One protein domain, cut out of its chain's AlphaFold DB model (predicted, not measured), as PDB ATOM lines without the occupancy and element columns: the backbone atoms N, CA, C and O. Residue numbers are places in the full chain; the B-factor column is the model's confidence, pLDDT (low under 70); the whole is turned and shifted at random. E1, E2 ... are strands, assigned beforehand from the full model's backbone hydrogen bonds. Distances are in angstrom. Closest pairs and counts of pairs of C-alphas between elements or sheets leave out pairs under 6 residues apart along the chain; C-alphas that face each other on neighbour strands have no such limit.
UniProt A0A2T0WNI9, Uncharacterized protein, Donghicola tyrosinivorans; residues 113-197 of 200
ATOM      1  N   THR A 113     312.574 309.688 476.169       68.19
ATOM      2  CA  THR A 113     312.570 311.120 475.861       68.19
ATOM      3  C   THR A 113     312.679 311.912 477.147       68.19
ATOM      4  O   THR A 113     311.694 312.112 477.855       68.19
ATOM      5  N   GLU A 114     313.866 312.428 477.411       77.88
ATOM      6  CA  GLU A 114     314.062 313.359 478.506       77.88
ATOM      7  C   GLU A 114     313.643 314.762 478.068       77.88
ATOM      8  O   GLU A 114     313.818 315.169 476.915       77.88
ATOM      9  N   THR A 115     312.997 315.478 478.988       81.50
ATOM     10  CA  THR A 115     312.469 316.823 478.761       81.50
ATOM     11  C   THR A 115     313.003 317.750 479.837       81.50
ATOM     12  O   THR A 115     312.849 317.490 481.029       81.50
ATOM     13  N   HIS A 116     313.583 318.861 479.411       80.88
ATOM     14  CA  HIS A 116     314.072 319.906 480.291       80.88
ATOM     15  C   HIS A 116     313.544 321.261 479.866       80.88
ATOM     16  O   HIS A 116     313.451 321.566 478.678       80.88
ATOM     17  N   VAL A 117     313.216 322.081 480.856       84.06
ATOM     18  CA  VAL A 117     312.743 323.445 480.649       84.06
ATOM     19  C   VAL A 117     313.800 324.395 481.191       84.06
ATOM     20  O   VAL A 117     314.208 324.279 482.345       84.06
ATOM     21  N   TYR A 118     314.231 325.327 480.353       80.06
ATOM     22  CA  TYR A 118     315.189 326.372 480.685       80.06
ATOM     23  C   TYR A 118     314.492 327.720 480.657       80.06
ATOM     24  O   TYR A 118     313.826 328.059 479.676       80.06
ATOM     25  N   ASP A 119     314.689 328.510 481.705       82.88
ATOM     26  CA  ASP A 119     314.406 329.936 481.651       82.88
ATOM     27  C   ASP A 119     315.638 330.652 481.094       82.88
ATOM     28  O   ASP A 119     316.713 330.626 481.691       82.88
ATOM     29  N   THR A 120     315.499 331.240 479.908       79.81
ATOM     30  CA  THR A 120     316.603 331.915 479.207       79.81
ATOM     31  C   THR A 120     316.631 333.424 479.466       79.81
ATOM     32  O   THR A 120     317.423 334.142 478.854       79.81
ATOM     33  N   GLY A 121     315.735 333.940 480.318       79.44
ATOM     34  CA  GLY A 121     315.543 335.374 480.565       79.44
ATOM     35  C   GLY A 121     314.818 336.122 479.437       79.44
ATOM     36  O   GLY A 121     314.345 337.236 479.646       79.44
ATOM     37  N   ILE A 122     314.690 335.513 478.255       77.38
ATOM     38  CA  ILE A 122     313.921 336.033 477.109       77.38
ATOM     39  C   ILE A 122     312.698 335.161 476.780       77.38
ATOM     40  O   ILE A 122     311.961 335.446 475.839       77.38
ATOM     41  N   GLY A 123     312.484 334.097 477.556       76.88
ATOM     42  CA  GLY A 123     311.377 333.156 477.425       76.88
ATOM     43  C   GLY A 123     311.769 331.745 477.859       76.88
ATOM     44  O   GLY A 123     312.953 331.411 477.975       76.88
ATOM     45  N   GLN A 124     310.762 330.904 478.092       80.75
ATOM     46  CA  GLN A 124     310.988 329.494 478.390       80.75
ATOM     47  C   GLN A 124     311.354 328.729 477.118       80.75
ATOM     48  O   GLN A 124     310.688 328.855 476.086       80.75
ATOM     49  N   MET A 125     312.389 327.901 477.217       79.94
ATOM     50  CA  MET A 125     312.747 326.927 476.197       79.94
ATOM     51  C   MET A 125     312.593 325.516 476.751       79.94
ATOM     52  O   MET A 125     313.218 325.157 477.742       79.94
ATOM     53  N   THR A 126     311.804 324.697 476.064       83.38
ATOM     54  CA  THR A 126     311.714 323.261 476.319       83.38
ATOM     55  C   THR A 126     312.655 322.525 475.376       83.38
ATOM     56  O   THR A 126     312.485 322.579 474.159       83.38
ATOM     57  N   LEU A 127     313.639 321.823 475.924       81.12
ATOM     58  CA  LEU A 127     314.504 320.899 475.201       81.12
ATOM     59  C   LEU A 127     314.010 319.472 475.446       81.12
ATOM     60  O   LEU A 127     313.800 319.069 476.587       81.12
ATOM     61  N   ARG A 128     313.822 318.703 474.378       80.75
ATOM     62  CA  ARG A 128     313.430 317.293 474.429       80.75
ATOM     63  C   ARG A 128     314.432 316.495 473.629       80.75
ATOM     64  O   ARG A 128     314.632 316.786 472.450       80.75
ATOM     65  N   TRP A 129     315.030 315.478 474.219       77.19
ATOM     66  CA  TRP A 129     315.940 314.614 473.480       77.19
ATOM     67  C   TRP A 129     315.607 313.161 473.706       77.19
ATOM     68  O   TRP A 129     315.183 312.754 474.781       77.19
ATOM     69  N   ASN A 130     315.792 312.384 472.648       77.56
ATOM     70  CA  ASN A 130     315.599 310.954 472.699       77.56
ATOM     71  C   ASN A 130     316.959 310.266 472.870       77.56
ATOM     72  O   ASN A 130     317.792 310.320 471.964       77.56
ATOM     73  N   THR A 131     317.175 309.623 474.017       68.69
ATOM     74  CA  THR A 131     318.470 309.041 474.420       68.69
ATOM     75  C   THR A 131     318.906 307.857 473.555       68.69
ATOM     76  O   THR A 131     320.099 307.594 473.441       68.69
ATOM     77  N   GLN A 132     317.971 307.172 472.885       66.75
ATOM     78  CA  GLN A 132     318.286 306.069 471.969       66.75
ATOM     79  C   GLN A 132     318.630 306.532 470.550       66.75
ATOM     80  O   GLN A 132     319.522 305.973 469.917       66.75
ATOM     81  N   SER A 133     317.912 307.527 470.025       67.56
ATOM     82  CA  SER A 133     318.085 307.994 468.639       67.56
ATOM     83  C   SER A 133     319.016 309.195 468.497       67.56
ATOM     84  O   SER A 133     319.348 309.568 467.375       67.56
ATOM     85  N   GLY A 134     319.412 309.828 469.606       69.00
ATOM     86  CA  GLY A 134     320.252 311.026 469.584       69.00
ATOM     87  C   GLY A 134     319.590 312.208 468.870       69.00
ATOM     88  O   GLY A 134     320.274 313.062 468.309       69.00
ATOM     89  N   SER A 135     318.253 312.252 468.834       74.00
ATOM     90  CA  SER A 135     317.517 313.358 468.222       74.00
ATOM     91  C   SER A 135     317.099 314.376 469.273       74.00
ATOM     92  O   SER A 135     316.443 313.997 470.247       74.00
ATOM     93  N   ILE A 136     317.393 315.652 469.032       73.50
ATOM     94  CA  ILE A 136     316.909 316.783 469.826       73.50
ATOM     95  C   ILE A 136     315.776 317.473 469.090       73.50
ATOM     96  O   ILE A 136     315.847 317.741 467.888       73.50
ATOM     97  N   ARG A 137     314.736 317.788 469.852       78.31
ATOM     98  CA  ARG A 137     313.711 318.762 469.510       78.31
ATOM     99  C   ARG A 137     313.736 319.857 470.564       78.31
ATOM    100  O   ARG A 137     313.914 319.588 471.746       78.31
ATOM    101  N   SER A 138     313.533 321.090 470.145       77.00
ATOM    102  CA  SER A 138     313.452 322.221 471.062       77.00
ATOM    103  C   SER A 138     312.257 323.082 470.697       77.00
ATOM    104  O   SER A 138     312.000 323.295 469.517       77.00
ATOM    105  N   GLN A 139     311.569 323.610 471.694       80.88
ATOM    106  CA  GLN A 139     310.452 324.525 471.525       80.88
ATOM    107  C   GLN A 139     310.725 325.766 472.365       80.88
ATOM    108  O   GLN A 139     311.006 325.654 473.557       80.88
ATOM    109  N   SER A 140     310.663 326.938 471.743       74.81
ATOM    110  CA  SER A 140     310.826 328.220 472.425       74.81
ATOM    111  C   SER A 140     309.480 328.925 472.501       74.81
ATOM    112  O   SER A 140     308.784 329.027 471.492       74.81
ATOM    113  N   ALA A 141     309.124 329.423 473.683       72.69
ATOM    114  CA  ALA A 141     308.012 330.356 473.854       72.69
ATOM    115  C   ALA A 141     308.425 331.812 473.548       72.69
ATOM    116  O   ALA A 141     307.574 332.701 473.519       72.69
ATOM    117  N   ALA A 142     309.722 332.071 473.340       69.25
ATOM    118  CA  ALA A 142     310.232 333.394 473.007       69.25
ATOM    119  C   ALA A 142     309.931 333.754 471.545       69.25
ATOM    120  O   ALA A 142     310.029 332.917 470.649       69.25
ATOM    121  N   GLN A 143     309.648 335.034 471.292       74.38
ATOM    122  CA  GLN A 143     309.530 335.579 469.931       74.38
ATOM    123  C   GLN A 143     310.897 335.720 469.234       74.38
ATOM    124  O   GLN A 143     310.962 335.958 468.030       74.38
ATOM    125  N   THR A 144     311.988 335.574 469.990       74.94
ATOM    126  CA  THR A 144     313.366 335.623 469.499       74.94
ATOM    127  C   THR A 144     313.834 334.229 469.097       74.94
ATOM    128  O   THR A 144     313.684 333.274 469.863       74.94
ATOM    129  N   THR A 145     314.454 334.119 467.920       80.06
ATOM    130  CA  THR A 145     315.113 332.883 467.482       80.06
ATOM    131  C   THR A 145     316.231 332.531 468.453       80.06
ATOM    132  O   THR A 145     317.202 333.268 468.598       80.06
ATOM    133  N   LEU A 146     316.085 331.392 469.121       83.06
ATOM    134  CA  LEU A 146     317.155 330.806 469.912       83.06
ATOM    135  C   LEU A 146     318.021 329.921 469.017       83.06
ATOM    136  O   LEU A 146     317.540 329.275 468.088       83.06
ATOM    137  N   HIS A 147     319.305 329.880 469.326       86.12
ATOM    138  CA  HIS A 147     320.340 329.149 468.623       86.12
ATOM    139  C   HIS A 147     320.972 328.127 469.561       86.12
ATOM    140  O   HIS A 147     321.195 328.396 470.746       86.12
ATOM    141  N   ILE A 148     321.247 326.945 469.020       86.44
ATOM    142  CA  ILE A 148     321.819 325.817 469.745       86.44
ATOM    143  C   ILE A 148     323.267 325.640 469.299       86.44
ATOM    144  O   ILE A 148     323.581 325.615 468.106       86.44
ATOM    145  N   TRP A 149     324.139 325.486 470.284       88.88
ATOM    146  CA  TRP A 149     325.574 325.308 470.137       88.88
ATOM    147  C   TRP A 149     326.029 324.081 470.920       88.88
ATOM    148  O   TRP A 149     325.404 323.703 471.910       88.88
ATOM    149  N   ILE A 150     327.134 323.475 470.499       88.44
ATOM    150  CA  ILE A 150     327.817 322.413 471.240       88.44
ATOM    151  C   ILE A 150     329.181 322.900 471.698       88.44
ATOM    152  O   ILE A 150     329.918 323.520 470.928       88.44
ATOM    153  N   LYS A 151     329.524 322.611 472.949       88.31
ATOM    154  CA  LYS A 151     330.859 322.872 473.481       88.31
ATOM    155  C   LYS A 151     331.842 321.849 472.919       88.31
ATOM    156  O   LYS A 151     331.627 320.643 473.026       88.31
ATOM    157  N   THR A 152     332.925 322.332 472.334       84.81
ATOM    158  CA  THR A 152     334.039 321.534 471.814       84.81
ATOM    159  C   THR A 152     335.315 321.864 472.593       84.81
ATOM    160  O   THR A 152     335.372 322.897 473.266       84.81
ATOM    161  N   PRO A 153     336.378 321.039 472.517       83.62
ATOM    162  CA  PRO A 153     337.643 321.345 473.192       83.62
ATOM    163  C   PRO A 153     338.241 322.702 472.787       83.62
ATOM    164  O   PRO A 153     338.969 323.317 473.557       83.62
ATOM    165  N   THR A 154     337.921 323.172 471.578       83.56
ATOM    166  CA  THR A 154     338.425 324.421 470.999       83.56
ATOM    167  C   THR A 154     337.450 325.596 471.125       83.56
ATOM    168  O   THR A 154     337.754 326.674 470.618       83.56
ATOM    169  N   GLY A 155     336.280 325.425 471.757       85.94
ATOM    170  CA  GLY A 155     335.288 326.491 471.931       85.94
ATOM    171  C   GLY A 155     333.847 326.008 471.776       85.94
ATOM    172  O   GLY A 155     333.415 325.097 472.473       85.94
ATOM    173  N   TYR A 156     333.088 326.640 470.880       88.25
ATOM    174  CA  TYR A 156     331.702 326.270 470.586       88.25
ATOM    175  C   TYR A 156     331.506 326.106 469.082       88.25
ATOM    176  O   TYR A 156     332.052 326.870 468.286       88.25
ATOM    177  N   SER A 157     330.709 325.116 468.697       87.81
ATOM    178  CA  SER A 157     330.302 324.888 467.313       87.81
ATOM    179  C   SER A 157     328.797 325.059 467.180       87.81
ATOM    180  O   SER A 157     328.027 324.587 468.015       87.81
ATOM    181  N   TYR A 158     328.386 325.772 466.138       87.00
ATOM    182  CA  TYR A 158     326.983 326.036 465.865       87.00
ATOM    183  C   TYR A 158     326.281 324.762 465.402       87.00
ATOM    184  O   TYR A 158     326.784 324.075 464.512       87.00
ATOM    185  N   LEU A 159     325.126 324.453 465.989       82.88
ATOM    186  CA  LEU A 159     324.341 323.273 465.628       82.88
ATOM    187  C   LEU A 159     323.095 323.613 464.819       82.88
ATOM    188  O   LEU A 159     322.706 322.830 463.957       82.88
ATOM    189  N   GLY A 160     322.462 324.755 465.082       84.88
ATOM    190  CA  GLY A 160     321.250 325.147 464.372       84.88
ATOM    191  C   GLY A 160     320.316 326.021 465.192       84.88
ATOM    192  O   GLY A 160     320.639 326.454 466.299       84.88
ATOM    193  N   ASN A 161     319.133 326.265 464.635       84.50
ATOM    194  CA  ASN A 161     318.092 327.028 465.311       84.50
ATOM    195  C   ASN A 161     317.303 326.128 466.263       84.50
ATOM    196  O   ASN A 161     316.998 324.971 465.955       84.50
ATOM    197  N   ALA A 162     316.877 326.700 467.383       70.25
ATOM    198  CA  ALA A 162     315.873 326.098 468.231       70.25
ATOM    199  C   ALA A 162     314.551 325.967 467.451       70.25
ATOM    200  O   ALA A 162     314.046 326.939 466.895       70.25
ATOM    201  N   GLY A 163     314.013 324.750 467.383       69.25
ATOM    202  CA  GLY A 163     312.813 324.396 466.613       69.25
ATOM    203  C   GLY A 163     313.098 323.357 465.533       69.25
ATOM    204  O   GLY A 163     312.194 322.642 465.105       69.25
ATOM    205  N   GLN A 164     314.360 323.224 465.123       75.50
ATOM    206  CA  GLN A 164     314.774 322.228 464.141       75.50
ATOM    207  C   GLN A 164     315.088 320.888 464.810       75.50
ATOM    208  O   GLN A 164     315.562 320.825 465.945       75.50
ATOM    209  N   LYS A 165     314.839 319.792 464.084       75.12
ATOM    210  CA  LYS A 165     315.310 318.467 464.493       75.12
ATOM    211  C   LYS A 165     316.822 318.417 464.295       75.12
ATOM    212  O   LYS A 165     317.293 318.439 463.160       75.12
ATOM    213  N   LEU A 166     317.566 318.297 465.387       74.94
ATOM    214  CA  LEU A 166     319.015 318.107 465.362       74.94
ATOM    215  C   LEU A 166     319.326 316.644 465.686       74.94
ATOM    216  O   LEU A 166     318.671 316.052 466.540       74.94
ATOM    217  N   SER A 167     320.283 316.041 464.982       71.81
ATOM    218  CA  SER A 167     320.734 314.666 465.249       71.81
ATOM    219  C   SER A 167     322.229 314.686 465.507       71.81
ATOM    220  O   SER A 167     322.987 315.116 464.639       71.81
ATOM    221  N   LEU A 168     322.648 314.262 466.698       69.44
ATOM    222  CA  LEU A 168     324.057 314.223 467.082       69.44
ATOM    223  C   LEU A 168     324.346 312.942 467.872       69.44
ATOM    224  O   LEU A 168     323.478 312.455 468.600       69.44
ATOM    225  N   PRO A 169     325.569 312.400 467.767       60.28
ATOM    226  CA  PRO A 169     326.018 311.324 468.634       60.28
ATOM    227  C   PRO A 169     326.334 311.909 470.019       60.28
ATOM    228  O   PRO A 169     327.457 312.333 470.281       60.28
ATOM    229  N   PHE A 170     325.335 312.002 470.897       65.25
ATOM    230  CA  PHE A 170     325.550 312.511 472.252       65.25
ATOM    231  C   PHE A 170     326.308 311.483 473.089       65.25
ATOM    232  O   PHE A 170     325.833 310.367 473.306       65.25
ATOM    233  N   ALA A 171     327.480 311.878 473.577       66.50
ATOM    234  CA  ALA A 171     328.206 311.158 474.613       66.50
ATOM    235  C   ALA A 171     327.972 311.826 475.976       66.50
ATOM    236  O   ALA A 171     327.707 313.032 476.046       66.50
ATOM    237  N   SER A 172     328.107 311.054 477.058       67.56
ATOM    238  CA  SER A 172     328.148 311.609 478.418       67.56
ATOM    239  C   SER A 172     329.221 312.704 478.493       67.56
ATOM    240  O   SER A 172     330.306 312.553 477.930       67.56
ATOM    241  N   GLY A 173     328.898 313.839 479.114       72.62
ATOM    242  CA  GLY A 173     329.766 315.020 479.160       72.62
ATOM    243  C   GLY A 173     329.621 315.984 477.977       72.62
ATOM    244  O   GLY A 173     330.290 317.019 477.958       72.62
ATOM    245  N   THR A 174     328.735 315.706 477.014       81.25
ATOM    246  CA  THR A 174     328.360 316.708 476.005       81.25
ATOM    247  C   THR A 174     327.707 317.904 476.697       81.25
ATOM    248  O   THR A 174     326.851 317.727 477.564       81.25
ATOM    249  N   VAL A 175     328.093 319.120 476.308       86.25
ATOM    250  CA  VAL A 175     327.465 320.351 476.801       86.25
ATOM    251  C   VAL A 175     326.810 321.072 475.640       86.25
ATOM    252  O   VAL A 175     327.480 321.454 474.674       86.25
ATOM    253  N   LEU A 176     325.497 321.247 475.743       87.06
ATOM    254  CA  LEU A 176     324.742 322.103 474.845       87.06
ATOM    255  C   LEU A 176     324.591 323.488 475.429       87.06
ATOM    256  O   LEU A 176     324.464 323.683 476.634       87.06
ATOM    257  N   ALA A 177     324.575 324.436 474.517       88.38
ATOM    258  CA  ALA A 177     324.642 325.842 474.788       88.38
ATOM    259  C   ALA A 177     323.501 326.548 474.052       88.38
ATOM    260  O   ALA A 177     323.343 326.390 472.841       88.38
ATOM    261  N   LEU A 178     322.694 327.307 474.792       86.88
ATOM    262  CA  LEU A 178     321.577 328.083 474.272       86.88
ATOM    263  C   LEU A 178     321.956 329.561 474.221       86.88
ATOM    264  O   LEU A 178     322.440 330.118 475.210       86.88
ATOM    265  N   SER A 179     321.718 330.203 473.080       87.75
ATOM    266  CA  SER A 179     321.998 331.626 472.885       87.75
ATOM    267  C   SER A 179     320.957 332.297 471.993       87.75
ATOM    268  O   SER A 179     320.349 331.645 471.152       87.75
ATOM    269  N   ALA A 180     320.760 333.603 472.161       85.38
ATOM    270  CA  ALA A 180     320.049 334.435 471.186       85.38
ATOM    271  C   ALA A 180     320.967 334.922 470.054       85.38
ATOM    272  O   ALA A 180     320.488 335.474 469.066       85.38
ATOM    273  N   ASP A 181     322.279 334.722 470.186       80.00
ATOM    274  CA  ASP A 181     323.242 335.101 469.167       80.00
ATOM    275  C   ASP A 181     323.242 334.056 468.040       80.00
ATOM    276  O   ASP A 181     323.368 332.851 468.285       80.00
ATOM    277  N   GLY A 182     323.081 334.543 466.802       72.19
ATOM    278  CA  GLY A 182     323.058 333.740 465.572       72.19
ATOM    279  C   GLY A 182     324.374 333.023 465.282       72.19
ATOM    280  O   GLY A 182     325.289 333.099 466.089       72.19
ATOM    281  N   PRO A 183     324.524 332.333 464.136       73.44
ATOM    282  CA  PRO A 183     325.780 331.672 463.789       73.44
ATOM    283  C   PRO A 183     326.923 332.701 463.685       73.44
ATOM    284  O   PRO A 183     327.109 333.365 462.668       73.44
ATOM    285  N   LEU A 184     327.668 332.852 464.778       76.25
ATOM    286  CA  LEU A 184     328.810 333.745 464.930       76.25
ATOM    287  C   LEU A 184     330.126 332.984 464.717       76.25
ATOM    288  O   LEU A 184     330.248 331.800 465.013       76.25
ATOM    289  N   SER A 185     331.163 333.697 464.273       64.06
ATOM    290  CA  SER A 185     332.544 333.186 464.232       64.06
ATOM    291  C   SER A 185     333.253 333.232 465.594       64.06
ATOM    292  O   SER A 185     334.406 332.822 465.712       64.06
ATOM    293  N   LYS A 186     332.577 333.756 466.622       73.88
ATOM    294  CA  LYS A 186     333.066 333.912 467.996       73.88
ATOM    295  C   LYS A 186     332.096 333.239 468.964       73.88
ATOM    296  O   LYS A 186     330.942 333.011 468.614       73.88
ATOM    297  N   ALA A 187     332.570 332.945 470.175       75.25
ATOM    298  CA  ALA A 187     331.748 332.325 471.208       75.25
ATOM    299  C   ALA A 187     330.488 333.176 471.491       75.25
ATOM    300  O   ALA A 187     330.623 334.390 471.681       75.25
ATOM    301  N   PRO A 188     329.291 332.565 471.499       82.75
ATOM    302  CA  PRO A 188     328.040 333.284 471.712       82.75
ATOM    303  C   PRO A 188     327.875 333.701 473.178       82.75
ATOM    304  O   PRO A 188     328.447 333.086 474.086       82.75
ATOM    305  N   LYS A 189     327.039 334.710 473.440       87.25
ATOM    306  CA  LYS A 189     326.587 334.994 474.802       87.25
ATOM    307  C   LYS A 189     325.637 333.892 475.256       87.25
ATOM    308  O   LYS A 189     324.551 333.707 474.709       87.25
ATOM    309  N   MET A 190     326.055 333.188 476.294       87.19
ATOM    310  CA  MET A 190     325.330 332.061 476.856       87.19
ATOM    311  C   MET A 190     324.119 332.512 477.668       87.19
ATOM    312  O   MET A 190     324.250 333.331 478.578       87.19
ATOM    313  N   LEU A 191     322.949 331.965 477.335       85.50
ATOM    314  CA  LEU A 191     321.711 332.154 478.097       85.50
ATOM    315  C   LEU A 191     321.433 330.968 479.021       85.50
ATOM    316  O   LEU A 191     320.945 331.162 480.128       85.50
ATOM    317  N   ALA A 192     321.755 329.752 478.579       85.94
ATOM    318  CA  ALA A 192     321.653 328.537 479.382       85.94
ATOM    319  C   ALA A 192     322.581 327.441 478.836       85.94
ATOM    320  O   ALA A 192     322.892 327.419 477.642       85.94
ATOM    321  N   GLU A 193     322.993 326.520 479.707       87.69
ATOM    322  CA  GLU A 193     323.757 325.324 479.350       87.69
ATOM    323  C   GLU A 193     323.038 324.063 479.834       87.69
ATOM    324  O   GLU A 193     322.411 324.050 480.895       87.69
ATOM    325  N   HIS A 194     323.144 322.994 479.051       84.44
ATOM    326  CA  HIS A 194     322.694 321.668 479.438       84.44
ATOM    327  C   HIS A 194     323.846 320.676 479.354       84.44
ATOM    328  O   HIS A 194     324.465 320.511 478.303       84.44
ATOM    329  N   HIS A 195     324.099 320.003 480.470       83.19
ATOM    330  CA  HIS A 195     325.088 318.946 480.585       83.19
ATOM    331  C   HIS A 195     324.387 317.599 480.475       83.19
ATOM    332  O   HIS A 195     323.507 317.298 481.279       83.19
ATOM    333  N   PHE A 196     324.796 316.786 479.507       73.62
ATOM    334  CA  PHE A 196     324.297 315.424 479.379       73.62
ATOM    335  C   PHE A 196     325.060 314.521 480.341       73.62
ATOM    336  O   PHE A 196     326.261 314.296 480.169       73.62
ATOM    337  N   THR A 197     324.360 313.986 481.334       67.94
ATOM    338  CA  THR A 197     324.861 312.946 482.234       67.94
ATOM    339  C   THR A 197     324.135 311.652 481.910       67.94
ATOM    340  O   THR A 197     322.924 311.569 482.094       67.94
TER     341      THR A 197
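Overview. This is residues 113 to 197 of the 200 residues of an uncharacterized protein of Donghicola tyrosinivorans (UniProt A0A2T0WNI9). What shape does the printed part make? It is a small body of two antiparallel sheets, E1 E2 E3 and E5 E4 E6 E7, only partly face to face: E6 and E7 run alongside the first sheet, while the hairpin E4 and E5 runs away from it. A loop after E5 comes back to the first sheet, where residues 166 to 167 make a short antiparallel pairing with residues 135 to 136 of E3. What is it built of? The printed part has 85 residues, with seven named strands, E1 to E7 in chain order, and no named helix; its class is all strand, though named strands hold 42 residues, under half. How large is it? It is compact and rounded, with a radius of gyration of the C-alphas of 11.8 A and spans of 30 by 30 by 19 A.

Arrangement. How does the first sheet run? E1, residues 113 to 119, E2, residues 124 to 130, and E3, residues 135 to 140, form a meander, each strand the antiparallel neighbour of the one before. N 116 and O 127 are 2.8 A apart between E1 and E2, and N 128 and O 137 are 2.8 A apart between E2 and E3. How does the second sheet run? E5, residues 155 to 161, E4, residues 147 to 152, E6, residues 175 to 179, and E7, residues 192 to 195, stand in that order in a strongly twisted sheet. Within hydrogen-bond range are N 150 and O 157 of the hairpin E4 and E5, 2.9 A, N 149 and O 177 of E4 and E6, 2.8 A, and N 194 and O 176 of the hairpin E6 and E7, 2.8 A. Where do the sheets come near? The closest C-alphas of E1 and E7, those of Tyr 118 and Ala 192, are 6.9 A apart; E2 and E6, for instance, are apart.

Along the chain. Where does the first strand begin? C-alpha 113 of E1 is at (312.570, 311.120, 475.861). How long are the strands? From first to last C-alpha E1 measures 19.8 A, E2 19.9 A, E3 16.8 A, E4 16.0 A, E5 18.4 A, E6 13.1 A and E7 10.3 A. Where does the last strand end? C-alpha 195 of E7 is at (325.088, 318.946, 480.585).

Size, cuts and confidence. How far does it reach? The two C-alphas farthest apart, those of Thr 113 and Ser 185, are 32.0 A apart. Which links are long? Those from E5 to E6, 13 residues, and from E6 to E7, 12 residues, are long, and the printed part has no cut. Where is confidence low? The mean pLDDT of the printed part is 78.7, and 14 residues are under 70, among them residues 131 to 134 and 168 to 172.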